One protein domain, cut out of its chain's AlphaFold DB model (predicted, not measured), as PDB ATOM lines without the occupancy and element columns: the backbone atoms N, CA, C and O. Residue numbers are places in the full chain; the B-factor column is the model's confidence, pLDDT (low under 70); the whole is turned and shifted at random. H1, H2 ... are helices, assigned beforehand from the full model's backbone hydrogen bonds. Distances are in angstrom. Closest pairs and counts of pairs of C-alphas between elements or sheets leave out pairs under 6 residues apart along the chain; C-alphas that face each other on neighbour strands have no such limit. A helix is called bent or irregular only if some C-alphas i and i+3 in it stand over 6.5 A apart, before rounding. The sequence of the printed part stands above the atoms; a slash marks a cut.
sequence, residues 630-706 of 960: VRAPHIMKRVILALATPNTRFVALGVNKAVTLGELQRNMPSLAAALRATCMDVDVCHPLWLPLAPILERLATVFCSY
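This is residues 630 to 706 of the 960 residues of an uncharacterized protein of Aphanomyces astaci (UniProt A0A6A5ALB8). Two helices, H5 and H1, run side by side in opposite ways, and H3 crosses H1 on the side away from H5. H2 packs at a steep tilt on the end of H1, while H4 folds back from H3 as the second arm of a helical hairpin, and the link of residues 678 to 688 leads from H4 to H5. The printed part has 77 residues with five named helices, H1 to H5 in chain order, and no named strand; the class is all helix. It is compact, with a radius of gyration of the C-alphas of 11.2 A, and spans 31 by 22 by 21 A.

Find C-alpha 689 at (349.255, 316.620, 569.144); from there H5, residues 689 to 703 and the longest helix, runs 19.9 A to C-alpha 703 at (353.169, 297.380, 566.068). H5 is irregular, but only just: C-alphas 691 and 694 are 6.7 A apart. Go back to C-alpha 633 at (350.380, 295.043, 573.166), where H1, residues 633 to 644, begins its 16.0 A. H2 takes residues 646 to 653 over 10.7 A, H3 residues 657 to 667 over 15.2 A, and H4 residues 669 to 677 over 12.0 A.

Look first at H5 and H1, which touch at a shallow tilt of 19 degrees, opposite ways; their closest C-alphas, of Ala 693 and Ala 644, are 4.4 A apart. With residues 639 to 643 alone H1 touches H2, at a steep tilt of 62 degrees, closest at the C-alphas of Leu 643 and Arg 649, 4.6 A. With residues 636 to 639 alone it touches H3, at a steep tilt of 54 degrees, closest at the C-alphas of Val 639 and Thr 660, 6.3 A. H2 and H3 are about perpendicular at 85 degrees and touch only at the corner, where the C-alphas of Ala 652 and Thr 660, the closest, are 6.1 A apart. H3 and H4 form a hairpin, touching at a steep tilt of 44 degrees, opposite ways, closest at the C-alphas of Gln 665 and Ala 672, 5.5 A. H4 is apart from H1, H2 and H5. In the backbones of H1, H3 and H4 every O i to N i+4 pair is within hydrogen-bond range; in H2 it is 3 of 4 and in H5 9 of 11.

The two C-alphas farthest apart, those of Asp 683 and Tyr 706, are 31.4 A apart. The first and last printed C-alphas, of Val 630 and Tyr 706, are 7.8 A apart. The printed part has no cut. The links from H1 to H2, H2 to H3 and H3 to H4 are tight, and the link from H4 to H5 is long, with 11 residues. The mean pLDDT of the printed part is 90.6, and no printed residue is under 70.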
ATOM      1  N   VAL A 630     355.850 295.975 572.265       70.81
ATOM      2  CA  VAL A 630     355.690 294.531 572.124       70.81
ATOM      3  C   VAL A 630     355.171 293.920 573.434       70.81
ATOM      4  O   VAL A 630     354.549 292.864 573.414       70.81
ATOM      5  N   ARG A 631     355.365 294.606 574.572       76.31
ATOM      6  CA  ARG A 631     354.878 294.172 575.881       76.31
ATOM      7  C   ARG A 631     353.418 294.564 576.060       76.31
ATOM      8  O   ARG A 631     353.061 295.721 575.854       76.31
ATOM      9  N   ALA A 632     352.590 293.616 576.502       78.00
ATOM     10  CA  ALA A 632     351.160 293.838 576.737       78.00
ATOM     11  C   ALA A 632     350.494 294.651 575.598       78.00
ATOM     12  O   ALA A 632     349.869 295.691 575.844       78.00
ATOM     13  N   PRO A 633     350.638 294.207 574.337       83.44
ATOM     14  CA  PRO A 633     350.380 295.043 573.166       83.44
ATOM     15  C   PRO A 633     348.932 295.551 573.111       83.44
ATOM     16  O   PRO A 633     348.678 296.679 572.693       83.44
ATOM     17  N   HIS A 634     347.967 294.789 573.636       85.25
ATOM     18  CA  HIS A 634     346.570 295.220 573.744       85.25
ATOM     19  C   HIS A 634     346.364 296.422 574.684       85.25
ATOM     20  O   HIS A 634     345.527 297.281 574.398       85.25
ATOM     21  N   ILE A 635     347.124 296.507 575.784       87.06
ATOM     22  CA  ILE A 635     347.082 297.645 576.717       87.06
ATOM     23  C   ILE A 635     347.653 298.877 576.018       87.06
ATOM     24  O   ILE A 635     346.994 299.918 575.955       87.06
ATOM     25  N   MET A 636     348.834 298.741 575.411       89.25
ATOM     26  CA  MET A 636     349.494 299.855 574.729       89.25
ATOM     27  C   MET A 636     348.714 300.355 573.513       89.25
ATOM     28  O   MET A 636     348.594 301.568 573.337       89.25
ATOM     29  N   LYS A 637     348.081 299.462 572.740       91.00
ATOM     30  CA  LYS A 637     347.168 299.828 571.644       91.00
ATOM     31  C   LYS A 637     346.071 300.777 572.121       91.00
ATOM     32  O   LYS A 637     345.846 301.812 571.499       91.00
ATOM     33  N   ARG A 638     345.417 300.453 573.244       91.44
ATOM     34  CA  ARG A 638     344.351 301.286 573.831       91.44
ATOM     35  C   ARG A 638     344.884 302.634 574.307       91.44
ATOM     36  O   ARG A 638     344.296 303.657 573.972       91.44
ATOM     37  N   VAL A 639     345.995 302.636 575.047       92.69
ATOM     38  CA  VAL A 639     346.612 303.860 575.585       92.69
ATOM     39  C   VAL A 639     347.007 304.819 574.459       92.69
ATOM     40  O   VAL A 639     346.672 305.999 574.503       92.69
ATOM     41  N   ILE A 640     347.672 304.315 573.421       93.06
ATOM     42  CA  ILE A 640     348.205 305.138 572.332       93.06
ATOM     43  C   ILE A 640     347.091 305.656 571.417       93.06
ATOM     44  O   ILE A 640     347.120 306.829 571.048       93.06
ATOM     45  N   LEU A 641     346.082 304.835 571.097       93.50
ATOM     46  CA  LEU A 641     344.912 305.299 570.335       93.50
ATOM     47  C   LEU A 641     344.120 306.355 571.105       93.50
ATOM     48  O   LEU A 641     343.695 307.348 570.517       93.50
ATOM     49  N   ALA A 642     343.965 306.178 572.421       93.94
ATOM     50  CA  ALA A 642     343.313 307.178 573.257       93.94
ATOM     51  C   ALA A 642     344.060 308.521 573.229       93.94
ATOM     52  O   ALA A 642     343.427 309.567 573.250       93.94
ATOM     53  N   LEU A 643     345.392 308.513 573.127       94.88
ATOM     54  CA  LEU A 643     346.186 309.736 572.986       94.88
ATOM     55  C   LEU A 643     346.175 310.307 571.562       94.88
ATOM     56  O   LEU A 643     346.307 311.518 571.391       94.88
ATOM     57  N   ALA A 644     346.019 309.479 570.530       94.12
ATOM     58  CA  ALA A 644     345.980 309.942 569.145       94.12
ATOM     59  C   ALA A 644     344.703 310.740 568.835       94.12
ATOM     60  O   ALA A 644     344.766 311.774 568.170       94.12
ATOM     61  N   THR A 645     343.555 310.308 569.362       92.75
ATOM     62  CA  THR A 645     342.253 310.910 569.051       92.75
ATOM     63  C   THR A 645     341.887 312.038 570.034       92.75
ATOM     64  O   THR A 645     341.910 311.814 571.243       92.75
ATOM     65  N   PRO A 646     341.483 313.239 569.563       88.94
ATOM     66  CA  PRO A 646     341.201 314.384 570.436       88.94
ATOM     67  C   PRO A 646     340.196 314.093 571.559       88.94
ATOM     68  O   PRO A 646     340.501 314.325 572.724       88.94
ATOM     69  N   ASN A 647     339.028 313.524 571.236       88.06
ATOM     70  CA  ASN A 647     337.946 313.309 572.208       88.06
ATOM     71  C   ASN A 647     338.336 312.344 573.338       88.06
ATOM     72  O   ASN A 647     338.004 312.569 574.499       88.06
ATOM     73  N   THR A 648     339.050 311.268 573.014       92.75
ATOM     74  CA  THR A 648     339.476 310.264 574.000       92.75
ATOM     75  C   THR A 648     340.716 310.709 574.771       92.75
ATOM     76  O   THR A 648     340.877 310.309 575.927       92.75
ATOM     77  N   ARG A 649     341.541 311.602 574.205       94.38
ATOM     78  CA  ARG A 649     342.713 312.168 574.887       94.38
ATOM     79  C   ARG A 649     342.326 312.967 576.122       94.38
ATOM     80  O   ARG A 649     342.987 312.822 577.148       94.38
ATOM     81  N   PHE A 650     341.248 313.751 576.056       91.62
ATOM     82  CA  PHE A 650     340.721 314.475 577.221       91.62
ATOM     83  C   PHE A 650     340.423 313.538 578.396       91.62
ATOM     84  O   PHE A 650     340.705 313.868 579.543       91.62
ATOM     85  N   VAL A 651     339.897 312.343 578.118       91.25
ATOM     86  CA  VAL A 651     339.627 311.338 579.154       91.25
ATOM     87  C   VAL A 651     340.927 310.688 579.633       91.25
ATOM     88  O   VAL A 651     341.125 310.529 580.837       91.25
ATOM     89  N   ALA A 652     341.830 310.346 578.710       92.06
ATOM     90  CA  ALA A 652     343.101 309.688 579.012       92.06
ATOM     91  C   ALA A 652     344.041 310.553 579.868       92.06
ATOM     92  O   ALA A 652     344.652 310.051 580.804       92.06
ATOM     93  N   LEU A 653     344.138 311.851 579.572       93.00
ATOM     94  CA  LEU A 653     344.994 312.806 580.285       93.00
ATOM     95  C   LEU A 653     344.239 313.663 581.313       93.00
ATOM     96  O   LEU A 653     344.866 314.424 582.042       93.00
ATOM     97  N   GLY A 654     342.915 313.523 581.400       87.56
ATOM     98  CA  GLY A 654     342.088 314.069 582.474       87.56
ATOM     99  C   GLY A 654     341.824 313.010 583.539       87.56
ATOM    100  O   GLY A 654     342.620 312.823 584.456       87.56
ATOM    101  N   VAL A 655     340.715 312.280 583.389       86.12
ATOM    102  CA  VAL A 655     340.222 311.297 584.374       86.12
ATOM    103  C   VAL A 655     341.226 310.164 584.621       86.12
ATOM    104  O   VAL A 655     341.467 309.791 585.764       86.12
ATOM    105  N   ASN A 656     341.855 309.643 583.564       90.50
ATOM    106  CA  ASN A 656     342.740 308.474 583.642       90.50
ATOM    107  C   ASN A 656     344.237 308.825 583.641       90.50
ATOM    108  O   ASN A 656     345.074 307.943 583.427       90.50
ATOM    109  N   LYS A 657     344.593 310.091 583.909       91.75
ATOM    110  CA  LYS A 657     345.955 310.619 583.720       91.75
ATOM    111  C   LYS A 657     347.039 309.755 584.362       91.75
ATOM    112  O   LYS A 657     348.022 309.415 583.706       91.75
ATOM    113  N   ALA A 658     346.860 309.377 585.626       90.44
ATOM    114  CA  ALA A 658     347.848 308.593 586.368       90.44
ATOM    115  C   ALA A 658     348.089 307.208 585.742       90.44
ATOM    116  O   ALA A 658     349.235 306.782 585.609       90.44
ATOM    117  N   VAL A 659     347.021 306.537 585.299       90.88
ATOM    118  CA  VAL A 659     347.097 305.222 584.646       90.88
ATOM    119  C   VAL A 659     347.767 305.348 583.279       90.88
ATOM    120  O   VAL A 659     348.722 304.630 582.991       90.88
ATOM    121  N   THR A 660     347.325 306.304 582.457       92.00
ATOM    122  CA  THR A 660     347.874 306.544 581.116       92.00
ATOM    123  C   THR A 660     349.360 306.896 581.156       92.00
ATOM    124  O   THR A 660     350.153 306.298 580.427       92.00
ATOM    125  N   LEU A 661     349.766 307.827 582.026       91.19
ATOM    126  CA  LEU A 661     351.173 308.206 582.164       91.19
ATOM    127  C   LEU A 661     352.013 307.111 582.827       91.19
ATOM    128  O   LEU A 661     353.190 306.980 582.496       91.19
ATOM    129  N   GLY A 662     351.426 306.317 583.726       89.06
ATOM    130  CA  GLY A 662     352.067 305.141 584.311       89.06
ATOM    131  C   GLY A 662     352.391 304.088 583.253       89.06
ATOM    132  O   GLY A 662     353.535 303.636 583.169       89.06
ATOM    133  N   GLU A 663     351.430 303.756 582.387       89.00
ATOM    134  CA  GLU A 663     351.652 302.826 581.277       89.00
ATOM    135  C   GLU A 663     352.644 303.384 580.253       89.00
ATOM    136  O   GLU A 663     353.566 302.673 579.850       89.00
ATOM    137  N   LEU A 664     352.559 304.669 579.898       89.44
ATOM    138  CA  LEU A 664     353.568 305.296 579.043       89.44
ATOM    139  C   LEU A 664     354.962 305.262 579.673       89.44
ATOM    140  O   LEU A 664     355.912 304.905 578.991       89.44
ATOM    141  N   GLN A 665     355.115 305.565 580.962       88.38
ATOM    142  CA  GLN A 665     356.426 305.511 581.615       88.38
ATOM    143  C   GLN A 665     356.989 304.087 581.653       88.38
ATOM    144  O   GLN A 665     358.188 303.888 581.466       88.38
ATOM    145  N   ARG A 666     356.131 303.091 581.906       83.69
ATOM    146  CA  ARG A 666     356.529 301.680 581.975       83.69
ATOM    147  C   ARG A 666     356.850 301.089 580.611       83.69
ATOM    148  O   ARG A 666     357.552 300.080 580.571       83.69
ATOM    149  N   ASN A 667     356.293 301.632 579.527       84.38
ATOM    150  CA  ASN A 667     356.399 301.032 578.198       84.38
ATOM    151  C   ASN A 667     357.152 301.900 577.170       84.38
ATOM    152  O   ASN A 667     357.997 301.430 576.415       84.38
ATOM    153  N   MET A 668     356.866 303.191 577.130       88.44
ATOM    154  CA  MET A 668     357.420 304.137 576.164       88.44
ATOM    155  C   MET A 668     358.057 305.329 576.895       88.44
ATOM    156  O   MET A 668     357.582 306.461 576.757       88.44
ATOM    157  N   PRO A 669     359.120 305.110 577.691       88.94
ATOM    158  CA  PRO A 669     359.682 306.148 578.553       88.94
ATOM    159  C   PRO A 669     360.150 307.383 577.773       88.94
ATOM    160  O   PRO A 669     359.955 308.497 578.252       88.94
ATOM    161  N   SER A 670     360.677 307.217 576.554       91.31
ATOM    162  CA  SER A 670     361.086 308.343 575.702       91.31
ATOM    163  C   SER A 670     359.904 309.191 575.217       91.31
ATOM    164  O   SER A 670     360.016 310.414 575.164       91.31
ATOM    165  N   LEU A 671     358.738 308.586 574.946       92.88
ATOM    166  CA  LEU A 671     357.509 309.335 574.652       92.88
ATOM    167  C   LEU A 671     356.980 310.032 575.909       92.88
ATOM    168  O   LEU A 671     356.622 311.205 575.856       92.88
ATOM    169  N   ALA A 672     356.956 309.334 577.048       92.44
ATOM    170  CA  ALA A 672     356.501 309.913 578.311       92.44
ATOM    171  C   ALA A 672     357.354 311.135 578.706       92.44
ATOM    172  O   ALA A 672     356.814 312.157 579.131       92.44
ATOM    173  N   ALA A 673     358.675 311.049 578.519       92.44
ATOM    174  CA  ALA A 673     359.608 312.147 578.746       92.44
ATOM    175  C   ALA A 673     359.363 313.322 577.787       92.44
ATOM    176  O   ALA A 673     359.288 314.462 578.243       92.44
ATOM    177  N   ALA A 674     359.169 313.054 576.490       94.25
ATOM    178  CA  ALA A 674     358.881 314.088 575.495       94.25
ATOM    179  C   ALA A 674     357.588 314.857 575.816       94.25
ATOM    180  O   ALA A 674     357.570 316.090 575.773       94.25
ATOM    181  N   LEU A 675     356.521 314.143 576.200       95.31
ATOM    182  CA  LEU A 675     355.238 314.755 576.558       95.31
ATOM    183  C   LEU A 675     355.360 315.660 577.789       95.31
ATOM    184  O   LEU A 675     354.859 316.779 577.759       95.31
ATOM    185  N   ARG A 676     356.076 315.218 578.831       94.50
ATOM    186  CA  ARG A 676     356.322 316.038 580.031       94.50
ATOM    187  C   ARG A 676     357.181 317.261 579.731       94.50
ATOM    188  O   ARG A 676     356.867 318.356 580.177       94.50
ATOM    189  N   ALA A 677     358.251 317.089 578.956       94.56
ATOM    190  CA  ALA A 677     359.172 318.173 578.611       94.56
ATOM    191  C   ALA A 677     358.522 319.263 577.740       94.56
ATOM    192  O   ALA A 677     358.993 320.395 577.720       94.56
ATOM    193  N   THR A 678     357.451 318.920 577.022       93.62
ATOM    194  CA  THR A 678     356.649 319.845 576.206       93.62
ATOM    195  C   THR A 678     355.334 320.252 576.874       93.62
ATOM    196  O   THR A 678     354.522 320.929 576.251       93.62
ATOM    197  N   CYS A 679     355.105 319.833 578.123       94.25
ATOM    198  CA  CYS A 679     353.863 320.035 578.875       94.25
ATOM    199  C   CYS A 679     352.594 319.490 578.190       94.25
ATOM    200  O   CYS A 679     351.481 319.828 578.592       94.25
ATOM    201  N   MET A 680     352.726 318.622 577.185       94.62
ATOM    202  CA  MET A 680     351.602 318.019 576.458       94.62
ATOM    203  C   MET A 680     350.801 317.032 577.315       94.62
ATOM    204  O   MET A 680     349.642 316.750 577.024       94.62
ATOM    205  N   ASP A 681     351.399 316.498 578.379       92.81
ATOM    206  CA  ASP A 681     350.707 315.672 579.373       92.81
ATOM    207  C   ASP A 681     349.770 316.485 580.291       92.81
ATOM    208  O   ASP A 681     348.970 315.909 581.037       92.81
ATOM    209  N   VAL A 682     349.870 317.816 580.255       91.25
ATOM    210  CA  VAL A 682     348.977 318.764 580.936       91.25
ATOM    211  C   VAL A 682     348.079 319.469 579.917       91.25
ATOM    212  O   VAL A 682     346.863 319.502 580.102       91.25
ATOM    213  N   ASP A 683     348.653 319.979 578.827       92.94
ATOM    214  CA  ASP A 683     347.925 320.624 577.736       92.94
ATOM    215  C   ASP A 683     347.482 319.602 576.674       92.94
ATOM    216  O   ASP A 683     348.181 319.266 575.712       92.94
ATOM    217  N   VAL A 684     346.257 319.111 576.842       90.06
ATOM    218  CA  VAL A 684     345.613 318.150 575.931       90.06
ATOM    219  C   VAL A 684     345.286 318.729 574.544       90.06
ATOM    220  O   VAL A 684     345.095 317.961 573.592       90.06
ATOM    221  N   CYS A 685     345.255 320.061 574.421       90.62
ATOM    222  CA  CYS A 685     344.970 320.800 573.189       90.62
ATOM    223  C   CYS A 685     346.236 321.295 572.480       90.62
ATOM    224  O   CYS A 685     346.129 321.932 571.430       90.62
ATOM    225  N   HIS A 686     347.417 320.992 573.024       93.94
ATOM    226  CA  HIS A 686     348.695 321.443 572.492       93.94
ATOM    227  C   HIS A 686     348.822 321.183 570.973       93.94
ATOM    228  O   HIS A 686     348.542 320.068 570.513       93.94
ATOM    229  N   PRO A 687     349.297 322.154 570.165       92.88
ATOM    230  CA  PRO A 687     349.301 322.051 568.702       92.88
ATOM    231  C   PRO A 687     350.130 320.878 568.164       92.88
ATOM    232  O   PRO A 687     349.809 320.344 567.105       92.88
ATOM    233  N   LEU A 688     351.152 320.420 568.903       94.25
ATOM    234  CA  LEU A 688     351.974 319.257 568.523       94.25
ATOM    235  C   LEU A 688     351.242 317.908 568.606       94.25
ATOM    236  O   LEU A 688     351.750 316.907 568.104       94.25
ATOM    237  N   TRP A 689     350.039 317.849 569.175       95.56
ATOM    238  CA  TRP A 689     349.255 316.620 569.144       95.56
ATOM    239  C   TRP A 689     348.798 316.229 567.737       95.56
ATOM    240  O   TRP A 689     348.774 315.042 567.414       95.56
ATOM    241  N   LEU A 690     348.445 317.214 566.904       95.19
ATOM    242  CA  LEU A 690     348.021 316.985 565.522       95.19
ATOM    243  C   LEU A 690     349.124 316.307 564.683       95.19
ATOM    244  O   LEU A 690     348.839 315.277 564.073       95.19
ATOM    245  N   PRO A 691     350.378 316.800 564.666       96.12
ATOM    246  CA  PRO A 691     351.456 316.131 563.949       96.12
ATOM    247  C   PRO A 691     351.946 314.828 564.609       96.12
ATOM    248  O   PRO A 691     352.515 313.988 563.913       96.12
ATOM    249  N   LEU A 692     351.711 314.620 565.912       96.62
ATOM    250  CA  LEU A 692     352.061 313.379 566.617       96.62
ATOM    251  C   LEU A 692     351.062 312.234 566.357       96.62
ATOM    252  O   LEU A 692     351.467 311.070 566.301       96.62
ATOM    253  N   ALA A 693     349.771 312.539 566.181       96.38
ATOM    254  CA  ALA A 693     348.705 311.540 566.060       96.38
ATOM    255  C   ALA A 693     348.956 310.457 564.983       96.38
ATOM    256  O   ALA A 693     348.835 309.278 565.323       96.38
ATOM    257  N   PRO A 694     349.421 310.771 563.753       96.62
ATOM    258  CA  PRO A 694     349.695 309.747 562.737       96.62
ATOM    259  C   PRO A 694     350.788 308.745 563.140       96.62
ATOM    260  O   PRO A 694     350.769 307.588 562.713       96.62
ATOM    261  N   ILE A 695     351.764 309.171 563.954       95.62
ATOM    262  CA  ILE A 695     352.801 308.278 564.492       95.62
ATOM    263  C   ILE A 695     352.160 307.312 565.491       95.62
ATOM    264  O   ILE A 695     352.358 306.102 565.385       95.62
ATOM    265  N   LEU A 696     351.365 307.839 566.428       94.94
ATOM    266  CA  LEU A 696     350.671 307.056 567.455       94.94
ATOM    267  C   LEU A 696     349.709 306.033 566.837       94.94
ATOM    268  O   LEU A 696     349.741 304.857 567.198       94.94
ATOM    269  N   GLU A 697     348.917 306.441 565.846       93.81
ATOM    270  CA  GLU A 697     348.010 305.547 565.116       93.81
ATOM    271  C   GLU A 697     348.760 304.389 564.458       93.81
ATOM    272  O   GLU A 697     348.344 303.233 564.567       93.81
ATOM    273  N   ARG A 698     349.908 304.664 563.827       91.75
ATOM    274  CA  ARG A 698     350.733 303.615 563.218       91.75
ATOM    275  C   ARG A 698     351.328 302.672 564.265       91.75
ATOM    276  O   ARG A 698     351.324 301.460 564.048       91.75
ATOM    277  N   LEU A 699     351.821 303.196 565.390       91.44
ATOM    278  CA  LEU A 699     352.317 302.379 566.507       91.44
ATOM    279  C   LEU A 699     351.226 301.435 567.032       91.44
ATOM    280  O   LEU A 699     351.469 300.241 567.212       91.44
ATOM    281  N   ALA A 700     350.008 301.940 567.204       90.50
ATOM    282  CA  ALA A 700     348.900 301.147 567.716       90.50
ATOM    283  C   ALA A 700     348.349 300.120 566.713       90.50
ATOM    284  O   ALA A 700     347.990 299.008 567.096       90.50
ATOM    285  N   THR A 701     348.254 300.471 565.430       87.62
ATOM    286  CA  THR A 701     347.636 299.598 564.416       87.62
ATOM    287  C   THR A 701     348.595 298.536 563.893       87.62
ATOM    288  O   THR A 701     348.186 297.387 563.746       87.62
ATOM    289  N   VAL A 702     349.865 298.889 563.670       84.75
ATOM    290  CA  VAL A 702     350.864 297.991 563.071       84.75
ATOM    291  C   VAL A 702     351.664 297.249 564.139       84.75
ATOM    292  O   VAL A 702     351.793 296.032 564.074       84.75
ATOM    293  N   PHE A 703     352.193 297.963 565.138       85.69
ATOM    294  CA  PHE A 703     353.169 297.380 566.068       85.69
ATOM    295  C   PHE A 703     352.511 296.691 567.262       85.69
ATOM    296  O   PHE A 703     353.033 295.687 567.730       85.69
ATOM    297  N   CYS A 704     351.344 297.158 567.712       87.69
ATOM    298  CA  CYS A 704     350.593 296.494 568.783       87.69
ATOM    299  C   CYS A 704     349.685 295.349 568.289       87.69
ATOM    300  O   CYS A 704     349.048 294.688 569.099       87.69
ATOM    301  N   SER A 705     349.604 295.100 566.982       85.19
ATOM    302  CA  SER A 705     348.810 293.996 566.407       85.19
ATOM    303  C   SER A 705     349.709 292.862 565.890       85.19
ATOM    304  O   SER A 705     349.279 292.029 565.103       85.19
ATOM    305  N   TYR A 706     350.986 292.836 566.289       82.38
ATOM    306  CA  TYR A 706     351.970 291.891 565.747       82.38
ATOM    307  C   TYR A 706     351.672 290.425 566.104       82.38
ATOM    308  O   TYR A 706     352.079 289.533 565.365       82.38
TER     309      TYR A 706